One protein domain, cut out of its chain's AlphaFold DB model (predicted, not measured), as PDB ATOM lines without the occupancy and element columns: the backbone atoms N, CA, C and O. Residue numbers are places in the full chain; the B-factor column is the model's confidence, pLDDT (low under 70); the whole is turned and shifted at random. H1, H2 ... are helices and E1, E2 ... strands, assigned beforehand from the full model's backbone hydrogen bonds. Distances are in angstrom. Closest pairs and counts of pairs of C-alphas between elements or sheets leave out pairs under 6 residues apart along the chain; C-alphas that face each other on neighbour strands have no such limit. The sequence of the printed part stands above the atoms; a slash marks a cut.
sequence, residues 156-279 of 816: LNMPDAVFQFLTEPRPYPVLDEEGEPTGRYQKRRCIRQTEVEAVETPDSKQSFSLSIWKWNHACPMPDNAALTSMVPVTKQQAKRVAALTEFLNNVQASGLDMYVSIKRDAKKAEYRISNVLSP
ATOM      1  N   LEU A 156     119.692 164.227 115.816       85.94
ATOM      2  CA  LEU A 156     119.403 164.807 114.508       85.94
ATOM      3  C   LEU A 156     118.292 164.026 113.803       85.94
ATOM      4  O   LEU A 156     118.356 162.807 113.683       85.94
ATOM      5  N   ASN A 157     117.276 164.728 113.297       89.31
ATOM      6  CA  ASN A 157     116.282 164.130 112.402       89.31
ATOM      7  C   ASN A 157     116.762 164.283 110.954       89.31
ATOM      8  O   ASN A 157     116.580 165.339 110.333       89.31
ATOM      9  N   MET A 158     117.379 163.231 110.428       93.06
ATOM     10  CA  MET A 158     117.896 163.148 109.070       93.06
ATOM     11  C   MET A 158     116.796 162.682 108.100       93.06
ATOM     12  O   MET A 158     116.209 161.621 108.311       93.06
ATOM     13  N   PRO A 159     116.486 163.442 107.037       94.44
ATOM     14  CA  PRO A 159     115.559 162.992 105.996       94.44
ATOM     15  C   PRO A 159     116.020 161.696 105.320       94.44
ATOM     16  O   PRO A 159     117.220 161.506 105.123       94.44
ATOM     17  N   ASP A 160     115.077 160.846 104.898       93.81
ATOM     18  CA  ASP A 160     115.370 159.582 104.196       93.81
ATOM     19  C   ASP A 160     116.244 159.794 102.948       93.81
ATOM     20  O   ASP A 160     117.202 159.058 102.749       93.81
ATOM     21  N   ALA A 161     116.009 160.871 102.189       94.81
ATOM     22  CA  ALA A 161     116.825 161.226 101.024       94.81
ATOM     23  C   ALA A 161     118.291 161.538 101.377       94.81
ATOM     24  O   ALA A 161     119.198 161.112 100.665       94.81
ATOM     25  N   VAL A 162     118.537 162.245 102.489       94.94
ATOM     26  CA  VAL A 162     119.904 162.529 102.963       94.94
ATOM     27  C   VAL A 162     120.562 161.246 103.459       94.94
ATOM     28  O   VAL A 162     121.716 160.987 103.145       94.94
ATOM     29  N   PHE A 163     119.826 160.415 104.195       93.50
ATOM     30  CA  PHE A 163     120.335 159.131 104.665       93.50
ATOM     31  C   PHE A 163     120.743 158.228 103.493       93.50
ATOM     32  O   PHE A 163     121.891 157.801 103.429       93.50
ATOM     33  N   GLN A 164     119.854 158.038 102.512       93.88
ATOM     34  CA  GLN A 164     120.138 157.295 101.280       93.88
ATOM     35  C   GLN A 164     121.324 157.888 100.521       93.88
ATOM     36  O   GLN A 164     122.170 157.148 100.026       93.88
ATOM     37  N   PHE A 165     121.437 159.221 100.460       94.19
ATOM     38  CA  PHE A 165     122.599 159.876  99.863       94.19
ATOM     39  C   PHE A 165     123.914 159.424 100.493       94.19
ATOM     40  O   PHE A 165     124.877 159.161  99.778       94.19
ATOM     41  N   LEU A 166     123.937 159.306 101.816       92.94
ATOM     42  CA  LEU A 166     125.142 158.977 102.560       92.94
ATOM     43  C   LEU A 166     125.476 157.481 102.527       92.94
ATOM     44  O   LEU A 166     126.655 157.117 102.484       92.94
ATOM     45  N   THR A 167     124.458 156.619 102.569       92.25
ATOM     46  CA  THR A 167     124.630 155.177 102.803       92.25
ATOM     47  C   THR A 167     124.536 154.320 101.544       92.25
ATOM     48  O   THR A 167     125.028 153.191 101.548       92.25
ATOM     49  N   GLU A 168     123.915 154.802 100.465       93.88
ATOM     50  CA  GLU A 168     123.789 154.032  99.224       93.88
ATOM     51  C   GLU A 168     125.017 154.202  98.312       93.88
ATOM     52  O   GLU A 168     125.607 155.283  98.254       93.88
ATOM     53  N   PRO A 169     125.435 153.154  97.574       95.00
ATOM     54  CA  PRO A 169     126.516 153.272  96.602       95.00
ATOM     55  C   PRO A 169     126.153 154.228  95.456       95.00
ATOM     56  O   PRO A 169     125.201 153.983  94.714       95.00
ATOM     57  N   ARG A 170     126.961 155.269  95.256       93.81
ATOM     58  CA  ARG A 170     126.816 156.262  94.183       93.81
ATOM     59  C   ARG A 170     128.069 156.312  93.311       93.81
ATOM     60  O   ARG A 170     129.161 156.056  93.819       93.81
ATOM     61  N   PRO A 171     127.939 156.578  92.000       94.75
ATOM     62  CA  PRO A 171     129.097 156.726  91.129       94.75
ATOM     63  C   PRO A 171     129.825 158.037  91.452       94.75
ATOM     64  O   PRO A 171     129.238 159.111  91.344       94.75
ATOM     65  N   TYR A 172     131.101 157.940  91.815       92.25
ATOM     66  CA  TYR A 172     132.003 159.084  91.964       92.25
ATOM     67  C   TYR A 172     133.151 158.974  90.960       92.25
ATOM     68  O   TYR A 172     133.593 157.848  90.691       92.25
ATOM     69  N   PRO A 173     133.621 160.100  90.393       92.38
ATOM     70  CA  PRO A 173     134.792 160.087  89.532       92.38
ATOM     71  C   PRO A 173     136.005 159.596  90.327       92.38
ATOM     72  O   PRO A 173     136.195 159.958  91.487       92.38
ATOM     73  N   VAL A 174     136.812 158.738  89.709       90.50
ATOM     74  CA  VAL A 174     138.127 158.378  90.239       90.50
ATOM     75  C   VAL A 174     139.059 159.538  89.918       90.50
ATOM     76  O   VAL A 174     139.211 159.876  88.743       90.50
ATOM     77  N   LEU A 175     139.630 160.144  90.955       89.81
ATOM     78  CA  LEU A 175     140.606 161.220  90.824       89.81
ATOM     79  C   LEU A 175     142.020 160.634  90.691       89.81
ATOM     80  O   LEU A 175     142.285 159.573  91.269       89.81
ATOM     81  N   ASP A 176     142.884 161.282  89.915       89.62
ATOM     82  CA  ASP A 176     144.322 160.990  89.855       89.62
ATOM     83  C   ASP A 176     145.083 161.610  91.046       89.62
ATOM     84  O   ASP A 176     144.474 162.061  92.023       89.62
ATOM     85  N   GLU A 177     146.419 161.558  91.015       87.88
ATOM     86  CA  GLU A 177     147.280 162.082  92.085       87.88
ATOM     87  C   GLU A 177     147.178 163.611  92.211       87.88
ATOM     88  O   GLU A 177     147.324 164.159  93.306       87.88
ATOM     89  N   GLU A 178     146.856 164.292  91.112       87.56
ATOM     90  CA  GLU A 178     146.615 165.728  91.027       87.56
ATOM     91  C   GLU A 178     145.200 166.126  91.482       87.56
ATOM     92  O   GLU A 178     144.923 167.308  91.694       87.56
ATOM     93  N   GLY A 179     144.316 165.147  91.697       86.62
ATOM     94  CA  GLY A 179     142.929 165.366  92.090       86.62
ATOM     95  C   GLY A 179     141.985 165.617  90.912       86.62
ATOM     96  O   GLY A 179     140.829 165.987  91.138       86.62
ATOM     97  N   GLU A 180     142.436 165.400  89.678       90.75
ATOM     98  CA  GLU A 180     141.658 165.589  88.459       90.75
ATOM     99  C   GLU A 180     140.874 164.317  88.078       90.75
ATOM    100  O   GLU A 180     141.308 163.186  88.328       90.75
ATOM    101  N   PRO A 181     139.669 164.436  87.487       93.19
ATOM    102  CA  PRO A 181     138.875 163.272  87.103       93.19
ATOM    103  C   PRO A 181     139.515 162.455  85.969       93.19
ATOM    104  O   PRO A 181     139.605 162.899  84.830       93.19
ATOM    105  N   THR A 182     139.795 161.176  86.221       94.00
ATOM    106  CA  THR A 182     140.358 160.233  85.224       94.00
ATOM    107  C   THR A 182     139.370 159.777  84.134       94.00
ATOM    108  O   THR A 182     139.691 158.924  83.305       94.00
ATOM    109  N   GLY A 183     138.114 160.236  84.176       94.19
ATOM    110  CA  GLY A 183     137.010 159.740  83.338       94.19
ATOM    111  C   GLY A 183     136.424 158.384  83.769       94.19
ATOM    112  O   GLY A 183     135.365 157.988  83.279       94.19
ATOM    113  N   ARG A 184     137.055 157.671  84.715       94.69
ATOM    114  CA  ARG A 184     136.510 156.444  85.320       94.69
ATOM    115  C   ARG A 184     135.599 156.782  86.497       94.69
ATOM    116  O   ARG A 184     135.851 157.730  87.235       94.69
ATOM    117  N   TYR A 185     134.576 155.956  86.718       95.62
ATOM    118  CA  TYR A 185     133.662 156.081  87.856       95.62
ATOM    119  C   TYR A 185     133.712 154.837  88.732       95.62
ATOM    120  O   TYR A 185     133.734 153.712  88.235       95.62
ATOM    121  N   GLN A 186     133.657 155.036  90.045       94.25
ATOM    122  CA  GLN A 186     133.551 153.953  91.011       94.25
ATOM    123  C   GLN A 186     132.334 154.162  91.902       94.25
ATOM    124  O   GLN A 186     132.115 155.249  92.436       94.25
ATOM    125  N   LYS A 187     131.542 153.102  92.091       95.50
ATOM    126  CA  LYS A 187     130.448 153.120  93.061       95.50
ATOM    127  C   LYS A 187     131.031 153.110  94.471       95.50
ATOM    128  O   LYS A 187     131.647 152.126  94.874       95.50
ATOM    129  N   ARG A 188     130.836 154.194  95.214       93.62
ATOM    130  CA  ARG A 188     131.285 154.348  96.602       93.62
ATOM    131  C   ARG A 188     130.123 154.846  97.459       93.62
ATOM    132  O   ARG A 188     129.197 155.466  96.955       93.62
ATOM    133  N   ARG A 189     130.155 154.545  98.753       93.44
ATOM    134  CA  ARG A 189     129.262 155.156  99.750       93.44
ATOM    135  C   ARG A 189     130.003 156.333 100.378       93.44
ATOM    136  O   ARG A 189     131.196 156.173 100.654       93.44
ATOM    137  N   CYS A 190     129.323 157.453 100.636       90.31
ATOM    138  CA  CYS A 190     129.912 158.557 101.406       90.31
ATOM    139  C   CYS A 190     130.282 158.103 102.816       90.31
ATOM    140  O   CYS A 190     131.311 158.511 103.342       90.31
ATOM    141  N   ILE A 191     129.450 157.247 103.413       88.75
ATOM    142  CA  ILE A 191     129.663 156.710 104.750       88.75
ATOM    143  C   ILE A 191     129.827 155.197 104.665       88.75
ATOM    144  O   ILE A 191     128.939 154.470 104.209       88.75
ATOM    145  N   ARG A 192     130.981 154.713 105.124       82.88
ATOM    146  CA  ARG A 192     131.200 153.290 105.371       82.88
ATOM    147  C   ARG A 192     130.554 152.940 106.709       82.88
ATOM    148  O   ARG A 192     130.881 153.550 107.723       82.88
ATOM    149  N   GLN A 193     129.651 151.967 106.672       83.94
ATOM    150  CA  GLN A 193     129.047 151.342 107.846       83.94
ATOM    151  C   GLN A 193     129.712 149.982 108.026       83.94
ATOM    152  O   GLN A 193     129.676 149.174 107.096       83.94
ATOM    153  N   THR A 194     130.377 149.760 109.156       70.06
ATOM    154  CA  THR A 194     131.065 148.488 109.432       70.06
ATOM    155  C   THR A 194     130.172 147.480 110.144       70.06
ATOM    156  O   THR A 194     130.294 146.296 109.858       70.06
ATOM    157  N   GLU A 195     129.216 147.926 110.961       66.50
ATOM    158  CA  GLU A 195     128.341 147.053 111.758       66.50
ATOM    159  C   GLU A 195     126.929 147.629 111.823       66.50
ATOM    160  O   GLU A 195     126.757 148.848 111.837       66.50
ATOM    161  N   VAL A 196     125.919 146.760 111.800       64.94
ATOM    162  CA  VAL A 196     124.512 147.128 111.984       64.94
ATOM    163  C   VAL A 196     123.897 146.106 112.927       64.94
ATOM    164  O   VAL A 196     123.416 145.064 112.484       64.94
ATOM    165  N   GLU A 197     123.907 146.395 114.224       75.62
ATOM    166  CA  GLU A 197     123.242 145.544 115.211       75.62
ATOM    167  C   GLU A 197     121.869 146.095 115.571       75.62
ATOM    168  O   GLU A 197     121.713 147.283 115.856       75.62
ATOM    169  N   ALA A 198     120.858 145.227 115.562       77.12
ATOM    170  CA  ALA A 198     119.546 145.562 116.087       77.12
ATOM    171  C   ALA A 198     119.583 145.454 117.614       77.12
ATOM    172  O   ALA A 198     119.622 144.356 118.161       77.12
ATOM    173  N   VAL A 199     119.540 146.596 118.294       78.19
ATOM    174  CA  VAL A 199     119.530 146.641 119.754       78.19
ATOM    175  C   VAL A 199     118.093 146.812 120.232       78.19
ATOM    176  O   VAL A 199     117.417 147.790 119.892       78.19
ATOM    177  N   GLU A 200     117.608 145.850 121.016       76.06
ATOM    178  CA  GLU A 200     116.336 145.963 121.725       76.06
ATOM    179  C   GLU A 200     116.570 146.601 123.093       76.06
ATOM    180  O   GLU A 200     117.326 146.100 123.921       76.06
ATOM    181  N   THR A 201     115.914 147.728 123.360       69.19
ATOM    182  CA  THR A 201     115.942 148.305 124.710       69.19
ATOM    183  C   THR A 201     115.046 147.481 125.645       69.19
ATOM    184  O   THR A 201     113.896 147.246 125.263       69.19
ATOM    185  N   PRO A 202     115.468 147.156 126.883       63.59
ATOM    186  CA  PRO A 202     114.678 146.343 127.819       63.59
ATOM    187  C   PRO A 202     113.239 146.848 128.026       63.59
ATOM    188  O   PRO A 202     112.290 146.070 128.082       63.59
ATOM    189  N   ASP A 203     113.059 148.172 128.047       60.34
ATOM    190  CA  ASP A 203     111.769 148.811 128.341       60.34
ATOM    191  C   ASP A 203     110.931 149.138 127.096       60.34
ATOM    192  O   ASP A 203     109.811 149.662 127.180       60.34
ATOM    193  N   SER A 204     111.473 148.920 125.897       59.00
ATOM    194  CA  SER A 204     110.829 149.371 124.673       59.00
ATOM    195  C   SER A 204     110.989 148.339 123.561       59.00
ATOM    196  O   SER A 204     112.090 148.071 123.104       59.00
ATOM    197  N   LYS A 205     109.853 147.838 123.042       61.41
ATOM    198  CA  LYS A 205     109.742 147.074 121.773       61.41
ATOM    199  C   LYS A 205     110.232 147.873 120.541       61.41
ATOM    200  O   LYS A 205     109.765 147.642 119.430       61.41
ATOM    201  N   GLN A 206     111.028 148.926 120.727       63.97
ATOM    202  CA  GLN A 206     111.641 149.690 119.654       63.97
ATOM    203  C   GLN A 206     113.060 149.169 119.507       63.97
ATOM    204  O   GLN A 206     113.896 149.407 120.374       63.97
ATOM    205  N   SER A 207     113.305 148.483 118.399       76.00
ATOM    206  CA  SER A 207     114.654 148.246 117.928       76.00
ATOM    207  C   SER A 207     115.193 149.525 117.290       76.00
ATOM    208  O   SER A 207     114.464 150.286 116.637       76.00
ATOM    209  N   PHE A 208     116.470 149.786 117.509       82.31
ATOM    210  CA  PHE A 208     117.249 150.720 116.708       82.31
ATOM    211  C   PHE A 208     118.463 149.975 116.167       82.31
ATOM    212  O   PHE A 208     118.850 148.942 116.713       82.31
ATOM    213  N   SER A 209     119.023 150.465 115.065       84.31
ATOM    214  CA  SER A 209     120.243 149.890 114.515       84.31
ATOM    215  C   SER A 209     121.443 150.715 114.949       84.31
ATOM    216  O   SER A 209     121.470 151.920 114.690       84.31
ATOM    217  N   LEU A 210     122.419 150.080 115.584       82.19
ATOM    218  CA  LEU A 210     123.686 150.707 115.924       82.19
ATOM    219  C   LEU A 210     124.687 150.515 114.788       82.19
ATOM    220  O   LEU A 210     124.800 149.413 114.269       82.19
ATOM    221  N   SER A 211     125.401 151.574 114.406       82.38
ATOM    222  CA  SER A 211     126.426 151.500 113.365       82.38
ATOM    223  C   SER A 211     127.580 152.467 113.588       82.38
ATOM    224  O   SER A 211     127.371 153.576 114.072       82.38
ATOM    225  N   ILE A 212     128.791 152.081 113.186       81.94
ATOM    226  CA  ILE A 212     129.954 152.978 113.150       81.94
ATOM    227  C   ILE A 212     129.999 153.658 111.786       81.94
ATOM    228  O   ILE A 212     129.950 152.994 110.751       81.94
ATOM    229  N   TRP A 213     130.066 154.987 111.779       85.69
ATOM    230  CA  TRP A 213     130.098 155.798 110.568       85.69
ATOM    231  C   TRP A 213     131.499 156.346 110.341       85.69
ATOM    232  O   TRP A 213     132.027 157.081 111.174       85.69
ATOM    233  N   LYS A 214     132.078 156.022 109.180       82.75
ATOM    234  CA  LYS A 214     133.353 156.587 108.719       82.75
ATOM    235  C   LYS A 214     133.172 157.255 107.373       82.75
ATOM    236  O   LYS A 214     132.618 156.645 106.454       82.75
ATOM    237  N   TRP A 215     133.638 158.495 107.254       87.81
ATOM    238  CA  TRP A 215     133.592 159.198 105.982       87.81
ATOM    239  C   TRP A 215     134.552 158.553 104.978       87.81
ATOM    240  O   TRP A 215     135.700 158.241 105.286       87.81
ATOM    241  N   ASN A 216     134.082 158.355 103.754       86.94
ATOM    242  CA  ASN A 216     134.918 157.951 102.638       86.94
ATOM    243  C   ASN A 216     135.477 159.211 101.981       86.94
ATOM    244  O   ASN A 216     134.768 159.874 101.229       86.94
ATOM    245  N   HIS A 217     136.741 159.543 102.250       84.00
ATOM    246  CA  HIS A 217     137.372 160.781 101.768       84.00
ATOM    247  C   HIS A 217     137.412 160.926 100.240       84.00
ATOM    248  O   HIS A 217     137.571 162.034  99.744       84.00
ATOM    249  N   ALA A 218     137.189 159.848  99.486       84.06
ATOM    250  CA  ALA A 218     137.024 159.922  98.036       84.06
ATOM    251  C   ALA A 218     135.623 160.368  97.580       84.06
ATOM    252  O   ALA A 218     135.379 160.500  96.385       84.06
ATOM    253  N   CYS A 219     134.679 160.531  98.507       87.62
ATOM    254  CA  CYS A 219     133.355 161.070  98.231       87.62
ATOM    255  C   CYS A 219     133.319 162.540  98.687       87.62
ATOM    256  O   CYS A 219     133.622 162.812  99.857       87.62
ATOM    257  N   PRO A 220     132.919 163.488  97.821       88.19
ATOM    258  CA  PRO A 220     132.711 164.870  98.227       88.19
ATOM    259  C   PRO A 220     131.559 164.961  99.233       88.19
ATOM    260  O   PRO A 220     130.553 164.252  99.124       88.19
ATOM    261  N   MET A 221     131.704 165.842 100.221       90.50
ATOM    262  CA  MET A 221     130.626 166.154 101.157       90.50
ATOM    263  C   MET A 221     129.517 166.915 100.415       90.50
ATOM    264  O   MET A 221     129.836 167.803  99.620       90.50
ATOM    265  N   PRO A 222     128.227 166.593 100.633       93.31
ATOM    266  CA  PRO A 222     127.145 167.336 100.002       93.31
ATOM    267  C   PRO A 222     127.184 168.796 100.464       93.31
ATOM    268  O   PRO A 222     127.263 169.073 101.662       93.31
ATOM    269  N   ASP A 223     127.127 169.724  99.512       94.38
ATOM    270  CA  ASP A 223     127.064 171.150  99.814       94.38
ATOM    271  C   ASP A 223     125.683 171.557 100.367       94.38
ATOM    272  O   ASP A 223     124.723 170.776 100.411       94.38
ATOM    273  N   ASN A 224     125.560 172.814 100.800       95.25
ATOM    274  CA  ASN A 224     124.302 173.323 101.346       95.25
ATOM    275  C   ASN A 224     123.154 173.289 100.321       95.25
ATOM    276  O   ASN A 224     121.999 173.164 100.730       95.25
ATOM    277  N   ALA A 225     123.431 173.392  99.018       96.44
ATOM    278  CA  ALA A 225     122.404 173.363  97.978       96.44
ATOM    279  C   ALA A 225     121.854 171.940  97.787       96.44
ATOM    280  O   ALA A 225     120.636 171.743  97.784       96.44
ATOM    281  N   ALA A 226     122.738 170.942  97.732       95.94
ATOM    282  CA  ALA A 226     122.403 169.526  97.703       95.94
ATOM    283  C   ALA A 226     121.644 169.103  98.968       95.94
ATOM    284  O   ALA A 226     120.627 168.418  98.890       95.94
ATOM    285  N   LEU A 227     122.075 169.553 100.151       96.56
ATOM    286  CA  LEU A 227     121.331 169.296 101.386       96.56
ATOM    287  C   LEU A 227     119.958 169.981 101.373       96.56
ATOM    288  O   LEU A 227     118.970 169.367 101.768       96.56
ATOM    289  N   THR A 228     119.864 171.218 100.881       97.12
ATOM    290  CA  THR A 228     118.586 171.941 100.779       97.12
ATOM    291  C   THR A 228     117.596 171.215  99.870       97.12
ATOM    292  O   THR A 228     116.423 171.123 100.223       97.12
ATOM    293  N   SER A 229     118.046 170.640  98.750       96.75
ATOM    294  CA  SER A 229     117.169 169.882  97.848       96.75
ATOM    295  C   SER A 229     116.693 168.549  98.442       96.75
ATOM    296  O   SER A 229     115.598 168.090  98.116       96.75
ATOM    297  N   MET A 230     117.471 167.948  99.351       96.81
ATOM    298  CA  MET A 230     117.125 166.691 100.028       96.81
ATOM    299  C   MET A 230     116.316 166.877 101.323       96.81
ATOM    300  O   MET A 230     115.647 165.943 101.775       96.81
ATOM    301  N   VAL A 231     116.372 168.054 101.957       95.06
ATOM    302  CA  VAL A 231     115.622 168.353 103.187       95.06
ATOM    303  C   VAL A 231     114.229 168.888 102.835       95.06
ATOM    304  O   VAL A 231     114.137 169.875 102.107       95.06
ATOM    305  N   PRO A 232     113.133 168.326 103.393       93.12
ATOM    306  CA  PRO A 232     111.780 168.798 103.113       93.12
ATOM    307  C   PRO A 232     111.597 170.298 103.372       93.12
ATOM    308  O   PRO A 232     111.996 170.815 104.426       93.12
ATOM    309  N   VAL A 233     110.929 170.978 102.433       93.06
ATOM    310  CA  VAL A 233     110.615 172.410 102.523       93.06
ATOM    311  C   VAL A 233     109.718 172.653 103.734       93.06
ATOM    312  O   VAL A 233     108.555 172.255 103.784       93.06
ATOM    313  N   THR A 234     110.285 173.293 104.750       92.81
ATOM    314  CA  THR A 234     109.611 173.639 106.003       92.81
ATOM    315  C   THR A 234     110.152 174.971 106.503       92.81
ATOM    316  O   THR A 234     111.260 175.368 106.147       92.81
ATOM    317  N   LYS A 235     109.436 175.628 107.425       92.44
ATOM    318  CA  LYS A 235     109.933 176.843 108.101       92.44
ATOM    319  C   LYS A 235     111.281 176.639 108.819       92.44
ATOM    320  O   LYS A 235     111.944 177.609 109.154       92.44
ATOM    321  N   GLN A 236     111.680 175.389 109.073       92.31
ATOM    322  CA  GLN A 236     112.931 175.031 109.745       92.31
ATOM    323  C   GLN A 236     113.998 174.471 108.787       92.31
ATOM    324  O   GLN A 236     115.045 174.042 109.264       92.31
ATOM    325  N   GLN A 237     113.772 174.461 107.466       94.12
ATOM    326  CA  GLN A 237     114.679 173.835 106.492       94.12
ATOM    327  C   GLN A 237     116.105 174.382 106.605       94.12
ATOM    328  O   GLN A 237     117.025 173.595 106.786       94.12
ATOM    329  N   ALA A 238     116.286 175.705 106.610       93.25
ATOM    330  CA  ALA A 238     117.610 176.323 106.727       93.25
ATOM    331  C   ALA A 238     118.344 175.910 108.018       93.25
ATOM    332  O   ALA A 238     119.508 175.521 107.971       93.25
ATOM    333  N   LYS A 239     117.644 175.901 109.163       91.50
ATOM    334  CA  LYS A 239     118.204 175.442 110.447       91.50
ATOM    335  C   LYS A 239     118.585 173.958 110.399       91.50
ATOM    336  O   LYS A 239     119.624 173.575 110.923       91.50
ATOM    337  N   ARG A 240     117.752 173.121 109.771       92.38
ATOM    338  CA  ARG A 240     118.019 171.683 109.601       92.38
ATOM    339  C   ARG A 240     119.204 171.425 108.678       92.38
ATOM    340  O   ARG A 240     120.008 170.559 108.993       92.38
ATOM    341  N   VAL A 241     119.309 172.163 107.573       94.44
ATOM    342  CA  VAL A 241     120.449 172.096 106.649       94.44
ATOM    343  C   VAL A 241     121.720 172.500 107.380       94.44
ATOM    344  O   VAL A 241     122.662 171.729 107.364       94.44
ATOM    345  N   ALA A 242     121.722 173.619 108.111       90.19
ATOM    346  CA  ALA A 242     122.881 174.040 108.899       90.19
ATOM    347  C   ALA A 242     123.328 172.963 109.906       90.19
ATOM    348  O   ALA A 242     124.507 172.627 109.949       90.19
ATOM    349  N   ALA A 243     122.383 172.363 110.642       87.94
ATOM    350  CA  ALA A 243     122.677 171.281 111.583       87.94
ATOM    351  C   ALA A 243     123.202 170.007 110.891       87.94
ATOM    352  O   ALA A 243     124.099 169.351 111.411       87.94
ATOM    353  N   LEU A 244     122.667 169.651 109.715       91.31
ATOM    354  CA  LEU A 244     123.167 168.532 108.906       91.31
ATOM    355  C   LEU A 244     124.570 168.815 108.371       91.31
ATOM    356  O   LEU A 244     125.429 167.946 108.458       91.31
ATOM    357  N   THR A 245     124.816 170.016 107.855       91.12
ATOM    358  CA  THR A 245     126.132 170.445 107.379       91.12
ATOM    359  C   THR A 245     127.148 170.378 108.508       91.12
ATOM    360  O   THR A 245     128.224 169.820 108.320       91.12
ATOM    361  N   GLU A 246     126.828 170.906 109.688       84.75
ATOM    362  CA  GLU A 246     127.696 170.832 110.864       84.75
ATOM    363  C   GLU A 246     127.965 169.383 111.281       84.75
ATOM    364  O   GLU A 246     129.123 168.993 111.431       84.75
ATOM    365  N   PHE A 247     126.916 168.563 111.383       86.00
ATOM    366  CA  PHE A 247     127.043 167.143 111.693       86.00
ATOM    367  C   PHE A 247     127.965 166.429 110.698       86.00
ATOM    368  O   PHE A 247     128.920 165.789 111.120       86.00
ATOM    369  N   LEU A 248     127.739 166.575 109.388       87.62
ATOM    370  CA  LEU A 248     128.546 165.926 108.349       87.62
ATOM    371  C   LEU A 248     129.984 166.432 108.319       87.62
ATOM    372  O   LEU A 248     130.898 165.631 108.143       87.62
ATOM    373  N   ASN A 249     130.198 167.723 108.566       81.88
ATOM    374  CA  ASN A 249     131.537 168.263 108.760       81.88
ATOM    375  C   ASN A 249     132.235 167.600 109.946       81.88
ATOM    376  O   ASN A 249     133.411 167.278 109.840       81.88
ATOM    377  N   ASN A 250     131.527 167.363 111.051       76.31
ATOM    378  CA  ASN A 250     132.088 166.640 112.188       76.31
ATOM    379  C   ASN A 250     132.402 165.183 111.811       76.31
ATOM    380  O   ASN A 250     133.483 164.706 112.137       76.31
ATOM    381  N   VAL A 251     131.534 164.493 111.060       80.44
ATOM    382  CA  VAL A 251     131.824 163.130 110.565       80.44
ATOM    383  C   VAL A 251     133.057 163.101 109.660       80.44
ATOM    384  O   VAL A 251     133.875 162.195 109.773       80.44
ATOM    385  N   GLN A 252     133.191 164.075 108.760       82.69
ATOM    386  CA  GLN A 252     134.275 164.135 107.781       82.69
ATOM    387  C   GLN A 252     135.608 164.566 108.402       82.69
ATOM    388  O   GLN A 252     136.648 164.018 108.050       82.69
ATOM    389  N   ALA A 253     135.586 165.585 109.263       69.81
ATOM    390  CA  ALA A 253     136.787 166.237 109.779       69.81
ATOM    391  C   ALA A 253     137.284 165.642 111.100       69.81
ATOM    392  O   ALA A 253     138.431 165.886 111.479       69.81
ATOM    393  N   SER A 254     136.443 164.916 111.842       65.62
ATOM    394  CA  SER A 254     136.855 164.425 113.154       65.62
ATOM    395  C   SER A 254     137.866 163.290 113.033       65.62
ATOM    396  O   SER A 254     137.689 162.331 112.285       65.62
ATOM    397  N   GLY A 255     138.908 163.354 113.861       64.75
ATOM    398  CA  GLY A 255     139.723 162.184 114.184       64.75
ATOM    399  C   GLY A 255     139.005 161.223 115.137       64.75
ATOM    400  O   GLY A 255     139.674 160.528 115.895       64.75
ATOM    401  N   LEU A 256     137.670 161.234 115.170       72.44
ATOM    402  CA  LEU A 256     136.836 160.469 116.089       72.44
ATOM    403  C   LEU A 256     136.048 159.437 115.291       72.44
ATOM    404  O   LEU A 256     135.491 159.744 114.241       72.44
ATOM    405  N   ASP A 257     135.966 158.212 115.802       72.81
ATOM    406  CA  ASP A 257     135.016 157.250 115.249       72.81
ATOM    407  C   ASP A 257     133.619 157.615 115.774       72.81
ATOM    408  O   ASP A 257     133.435 157.809 116.976       72.81
ATOM    409  N   MET A 258     132.627 157.741 114.893       80.25
ATOM    410  CA  MET A 258     131.270 158.103 115.301       80.25
ATOM    411  C   MET A 258     130.376 156.865 115.338       80.25
ATOM    412  O   MET A 258     130.031 156.305 114.299       80.25
ATOM    413  N   TYR A 259     129.953 156.476 116.535       77.81
ATOM    414  CA  TYR A 259     128.907 155.481 116.746       77.81
ATOM    415  C   TYR A 259     127.559 156.166 116.599       77.81
ATOM    416  O   TYR A 259     127.341 157.229 117.175       77.81
ATOM    417  N   VAL A 260     126.658 155.575 115.826       81.00
ATOM    418  CA  VAL A 260     125.350 156.134 115.506       81.00
ATOM    419  C   VAL A 260     124.264 155.109 115.782       81.00
ATOM    420  O   VAL A 260     124.225 154.054 115.151       81.00
ATOM    421  N   SER A 261     123.332 155.457 116.663       81.38
ATOM    422  CA  SER A 261     122.019 154.823 116.719       81.38
ATOM    423  C   SER A 261     121.121 155.443 115.660       81.38
ATOM    424  O   SER A 261     120.956 156.664 115.598       81.38
ATOM    425  N   ILE A 262     120.533 154.591 114.829       83.81
ATOM    426  CA  ILE A 262     119.628 154.973 113.755       83.81
ATOM    427  C   ILE A 262     118.253 154.402 114.069       83.81
ATOM    428  O   ILE A 262     118.054 153.192 114.197       83.81
ATOM    429  N   LYS A 263     117.266 155.291 114.130       86.25
ATOM    430  CA  LYS A 263     115.873 154.932 114.370       86.25
ATOM    431  C   LYS A 263     114.966 155.547 113.324       86.25
ATOM    432  O   LYS A 263     114.846 156.766 113.230       86.25
ATOM    433  N   ARG A 264     114.260 154.710 112.566       86.44
ATOM    434  CA  ARG A 264     113.330 155.176 111.532       86.44
ATOM    435  C   ARG A 264     112.007 155.652 112.144       86.44
ATOM    436  O   ARG A 264     111.271 154.867 112.743       86.44
ATOM    437  N   ASP A 265     111.654 156.918 111.941       84.69
ATOM    438  CA  ASP A 265     110.295 157.418 112.152       84.69
ATOM    439  C   ASP A 265     109.454 157.129 110.903       84.69
ATOM    440  O   ASP A 265     109.410 157.904 109.942       84.69
ATOM    441  N   ALA A 266     108.744 155.999 110.934       78.44
ATOM    442  CA  ALA A 266     107.882 155.558 109.840       78.44
ATOM    443  C   ALA A 266     106.802 156.588 109.448       78.44
ATOM    444  O   ALA A 266     106.314 156.563 108.320       78.44
ATOM    445  N   LYS A 267     106.407 157.505 110.346       83.56
ATOM    446  CA  LYS A 267     105.376 158.514 110.043       83.56
ATOM    447  C   LYS A 267     105.933 159.691 109.253       83.56
ATOM    448  O   LYS A 267     105.196 160.288 108.462       83.56
ATOM    449  N   LYS A 268     107.196 160.037 109.502       82.19
ATOM    450  CA  LYS A 268     107.856 161.213 108.924       82.19
ATOM    451  C   LYS A 268     108.779 160.889 107.754       82.19
ATOM    452  O   LYS A 268     109.137 161.820 107.049       82.19
ATOM    453  N   ALA A 269     109.095 159.611 107.519       86.25
ATOM    454  CA  ALA A 269     110.144 159.204 106.578       86.25
ATOM    455  C   ALA A 269     111.478 159.901 106.909       86.25
ATOM    456  O   ALA A 269     112.144 160.489 106.061       86.25
ATOM    457  N   GLU A 270     111.831 159.871 108.192       89.94
ATOM    458  CA  GLU A 270     113.062 160.447 108.729       89.94
ATOM    459  C   GLU A 270     113.751 159.407 109.609       89.94
ATOM    460  O   GLU A 270     113.096 158.552 110.212       89.94
ATOM    461  N   TYR A 271     115.068 159.506 109.710       87.31
ATOM    462  CA  TYR A 271     115.869 158.781 110.677       87.31
ATOM    463  C   TYR A 271     116.236 159.723 111.808       87.31
ATOM    464  O   TYR A 271     116.793 160.796 111.588       87.31
ATOM    465  N   ARG A 272     115.931 159.318 113.034       87.06
ATOM    466  CA  ARG A 272     116.546 159.905 114.210       87.06
ATOM    467  C   ARG A 272     117.912 159.258 114.381       87.06
ATOM    468  O   ARG A 272     118.001 158.040 114.510       87.06
ATOM    469  N   ILE A 273     118.931 160.094 114.341       84.00
ATOM    470  CA  ILE A 273     120.332 159.743 114.501       84.00
ATOM    471  C   ILE A 273     120.757 160.292 115.854       84.00
ATOM    472  O   ILE A 273     120.611 161.491 116.092       84.00
ATOM    473  N   SER A 274     121.235 159.406 116.720       80.81
ATOM    474  CA  SER A 274     121.894 159.754 117.981       80.81
ATOM    475  C   SER A 274     123.331 159.262 117.900       80.81
ATOM    476  O   SER A 274     123.545 158.158 117.403       80.81
ATOM    477  N   ASN A 275     124.307 160.043 118.360       77.31
ATOM    478  CA  ASN A 275     125.711 159.674 118.219       77.31
ATOM    479  C   ASN A 275     126.495 159.643 119.535       77.31
ATOM    480  O   ASN A 275     126.198 160.365 120.483       77.31
ATOM    481  N   VAL A 276     127.531 158.806 119.547       73.81
ATOM    482  CA  VAL A 276     128.596 158.790 120.547       73.81
ATOM    483  C   VAL A 276     129.922 158.847 119.801       73.81
ATOM    484  O   VAL A 276     130.163 158.071 118.878       73.81
ATOM    485  N   LEU A 277     130.777 159.792 120.176       75.94
ATOM    486  CA  LEU A 277     132.089 159.957 119.565       75.94
ATOM    487  C   LEU A 277     133.128 159.162 120.352       75.94
ATOM    488  O   LEU A 277     133.264 159.343 121.562       75.94
ATOM    489  N   SER A 278     133.879 158.315 119.656       79.12
ATOM    490  CA  SER A 278     134.996 157.580 120.229       79.12
ATOM    491  C   SER A 278     136.304 158.357 120.070       79.12
ATOM    492  O   SER A 278     136.680 158.726 118.952       79.12
ATOM    493  N   PRO A 279     137.039 158.557 121.173       80.94
ATOM    494  CA  PRO A 279     138.337 159.213 121.195       80.94
ATOM    495  C   PRO A 279     139.482 158.335 120.674       80.94
ATOM    496  O   PRO A 279     140.612 158.807 120.634       80.94
TER     497      PRO A 279
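AT A GLANCE: This is residues 156 to 279 of the 816 residues of an uncharacterized protein of Burkholderia cenocepacia (UniProt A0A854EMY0). Picture a strongly twisted antiparallel sheet, built on the long strands E6, E7 and E8, with the long helix H3 packed across it over E1 and E6, the short helix H1 also on the sheet, and H2 beside H3 but not on the sheet. Two hairpins reach opposite ends of the long axis: E2 and E3, a separate two-stranded sheet, at one end, and the turn between E5 and E6 at the other. The printed part has 124 residues with three named helices and eight named strands, in the order E1 H1 E2 E3 E4 E5 E6 H2 H3 E7 E8, and its class is mixed, helices and strands. The six-stranded sheet is branched at E6, which has E4, E5 and E7 as neighbours. The whole is compact, with a radius of gyration of the C-alphas of 15.7 A, yet its outline is elongated, with spans of 53, 34 and 25 A.

IN THESE COORDINATES: Start in the large sheet with E6, residues 204 to 215, the longest strand: find C-alpha 204 at (110.829, 149.371, 124.673) and go 31.0 A to C-alpha 215 at (133.592, 159.198, 105.982). E7, residues 257 to 265, and E8, residues 270 to 278, each measure 24.9 A; E8 ends with C-alpha 278 at (134.996, 157.580, 120.229). The shorter strands of this sheet are E1, residues 156 to 159, E4, residues 191 to 193, and E5, residues 197 to 201. In the small sheet look for E2, residues 170 to 175, 15.0 A, and E3, residues 181 to 188, 15.1 A. The longest helix is H3, residues 237 to 253, 23.6 A; H1 is residues 160 to 167 and H2 residues 224 to 230.

HOW THE PARTS SIT: Begin at E6, where the pairing is staggered: E5 beside residues 204 to 210 and E4 beside residues 212 to 215 lie on one side of it, and E7 beside residues 208 to 213 on the other side. Look for N 199 and O 208, 2.9 A apart, between E5 and E6; for N 192 and O 214, 2.9 A, between E4 and E6; and for N 211 and O 260, 2.8 A, between E6 and E7. E7 and E8 form a hairpin, antiparallel at 160 degrees, with N 261 and O 274 2.8 A apart. On the other side of E8 from E7 is the edge strand E1, with N 158 and O 271 2.8 A apart. H3 is on this sheet at a height of 8.9 A, over E1 and E6; on the local plane it runs across the strands, at 73 degrees to E1. Its closest C-alphas to E6 are those of Gln 252 and Trp 215, 5.3 A apart. H1 is on the sheet too, and the C-alphas of Leu 166 and Ile 191 in E4, 5.5 A apart, are the closest of those two elements. H2 and H3 touch at a steep tilt of 67 degrees, opposite ways, closest at the C-alphas of Leu 227 and Val 241, 6.0 A. H1 and H2 only just touch, with 3 pairs of C-alphas within 8 A, while H1 and H3 are apart. In H1, H2 and H3 every O i to N i+4 pair is within hydrogen-bond range. E2 and E3 form a hairpin, with N 172 and O 186 2.9 A apart. E3 bends by 83 degrees at residue 184 and runs on into E4 at 34 degrees.

THE WHOLE: Measure from the C-alpha of Glu 178 to that of Asp 203, the two farthest apart, and you have 53.8 A. The printed part has no cut and no long link; E6 to H2 and H2 to H3 are short, the other links tight. The mean pLDDT of the printed part is 85.7, and it is under 70 at residues 195 to 196, 201 to 206 and 253 to 255.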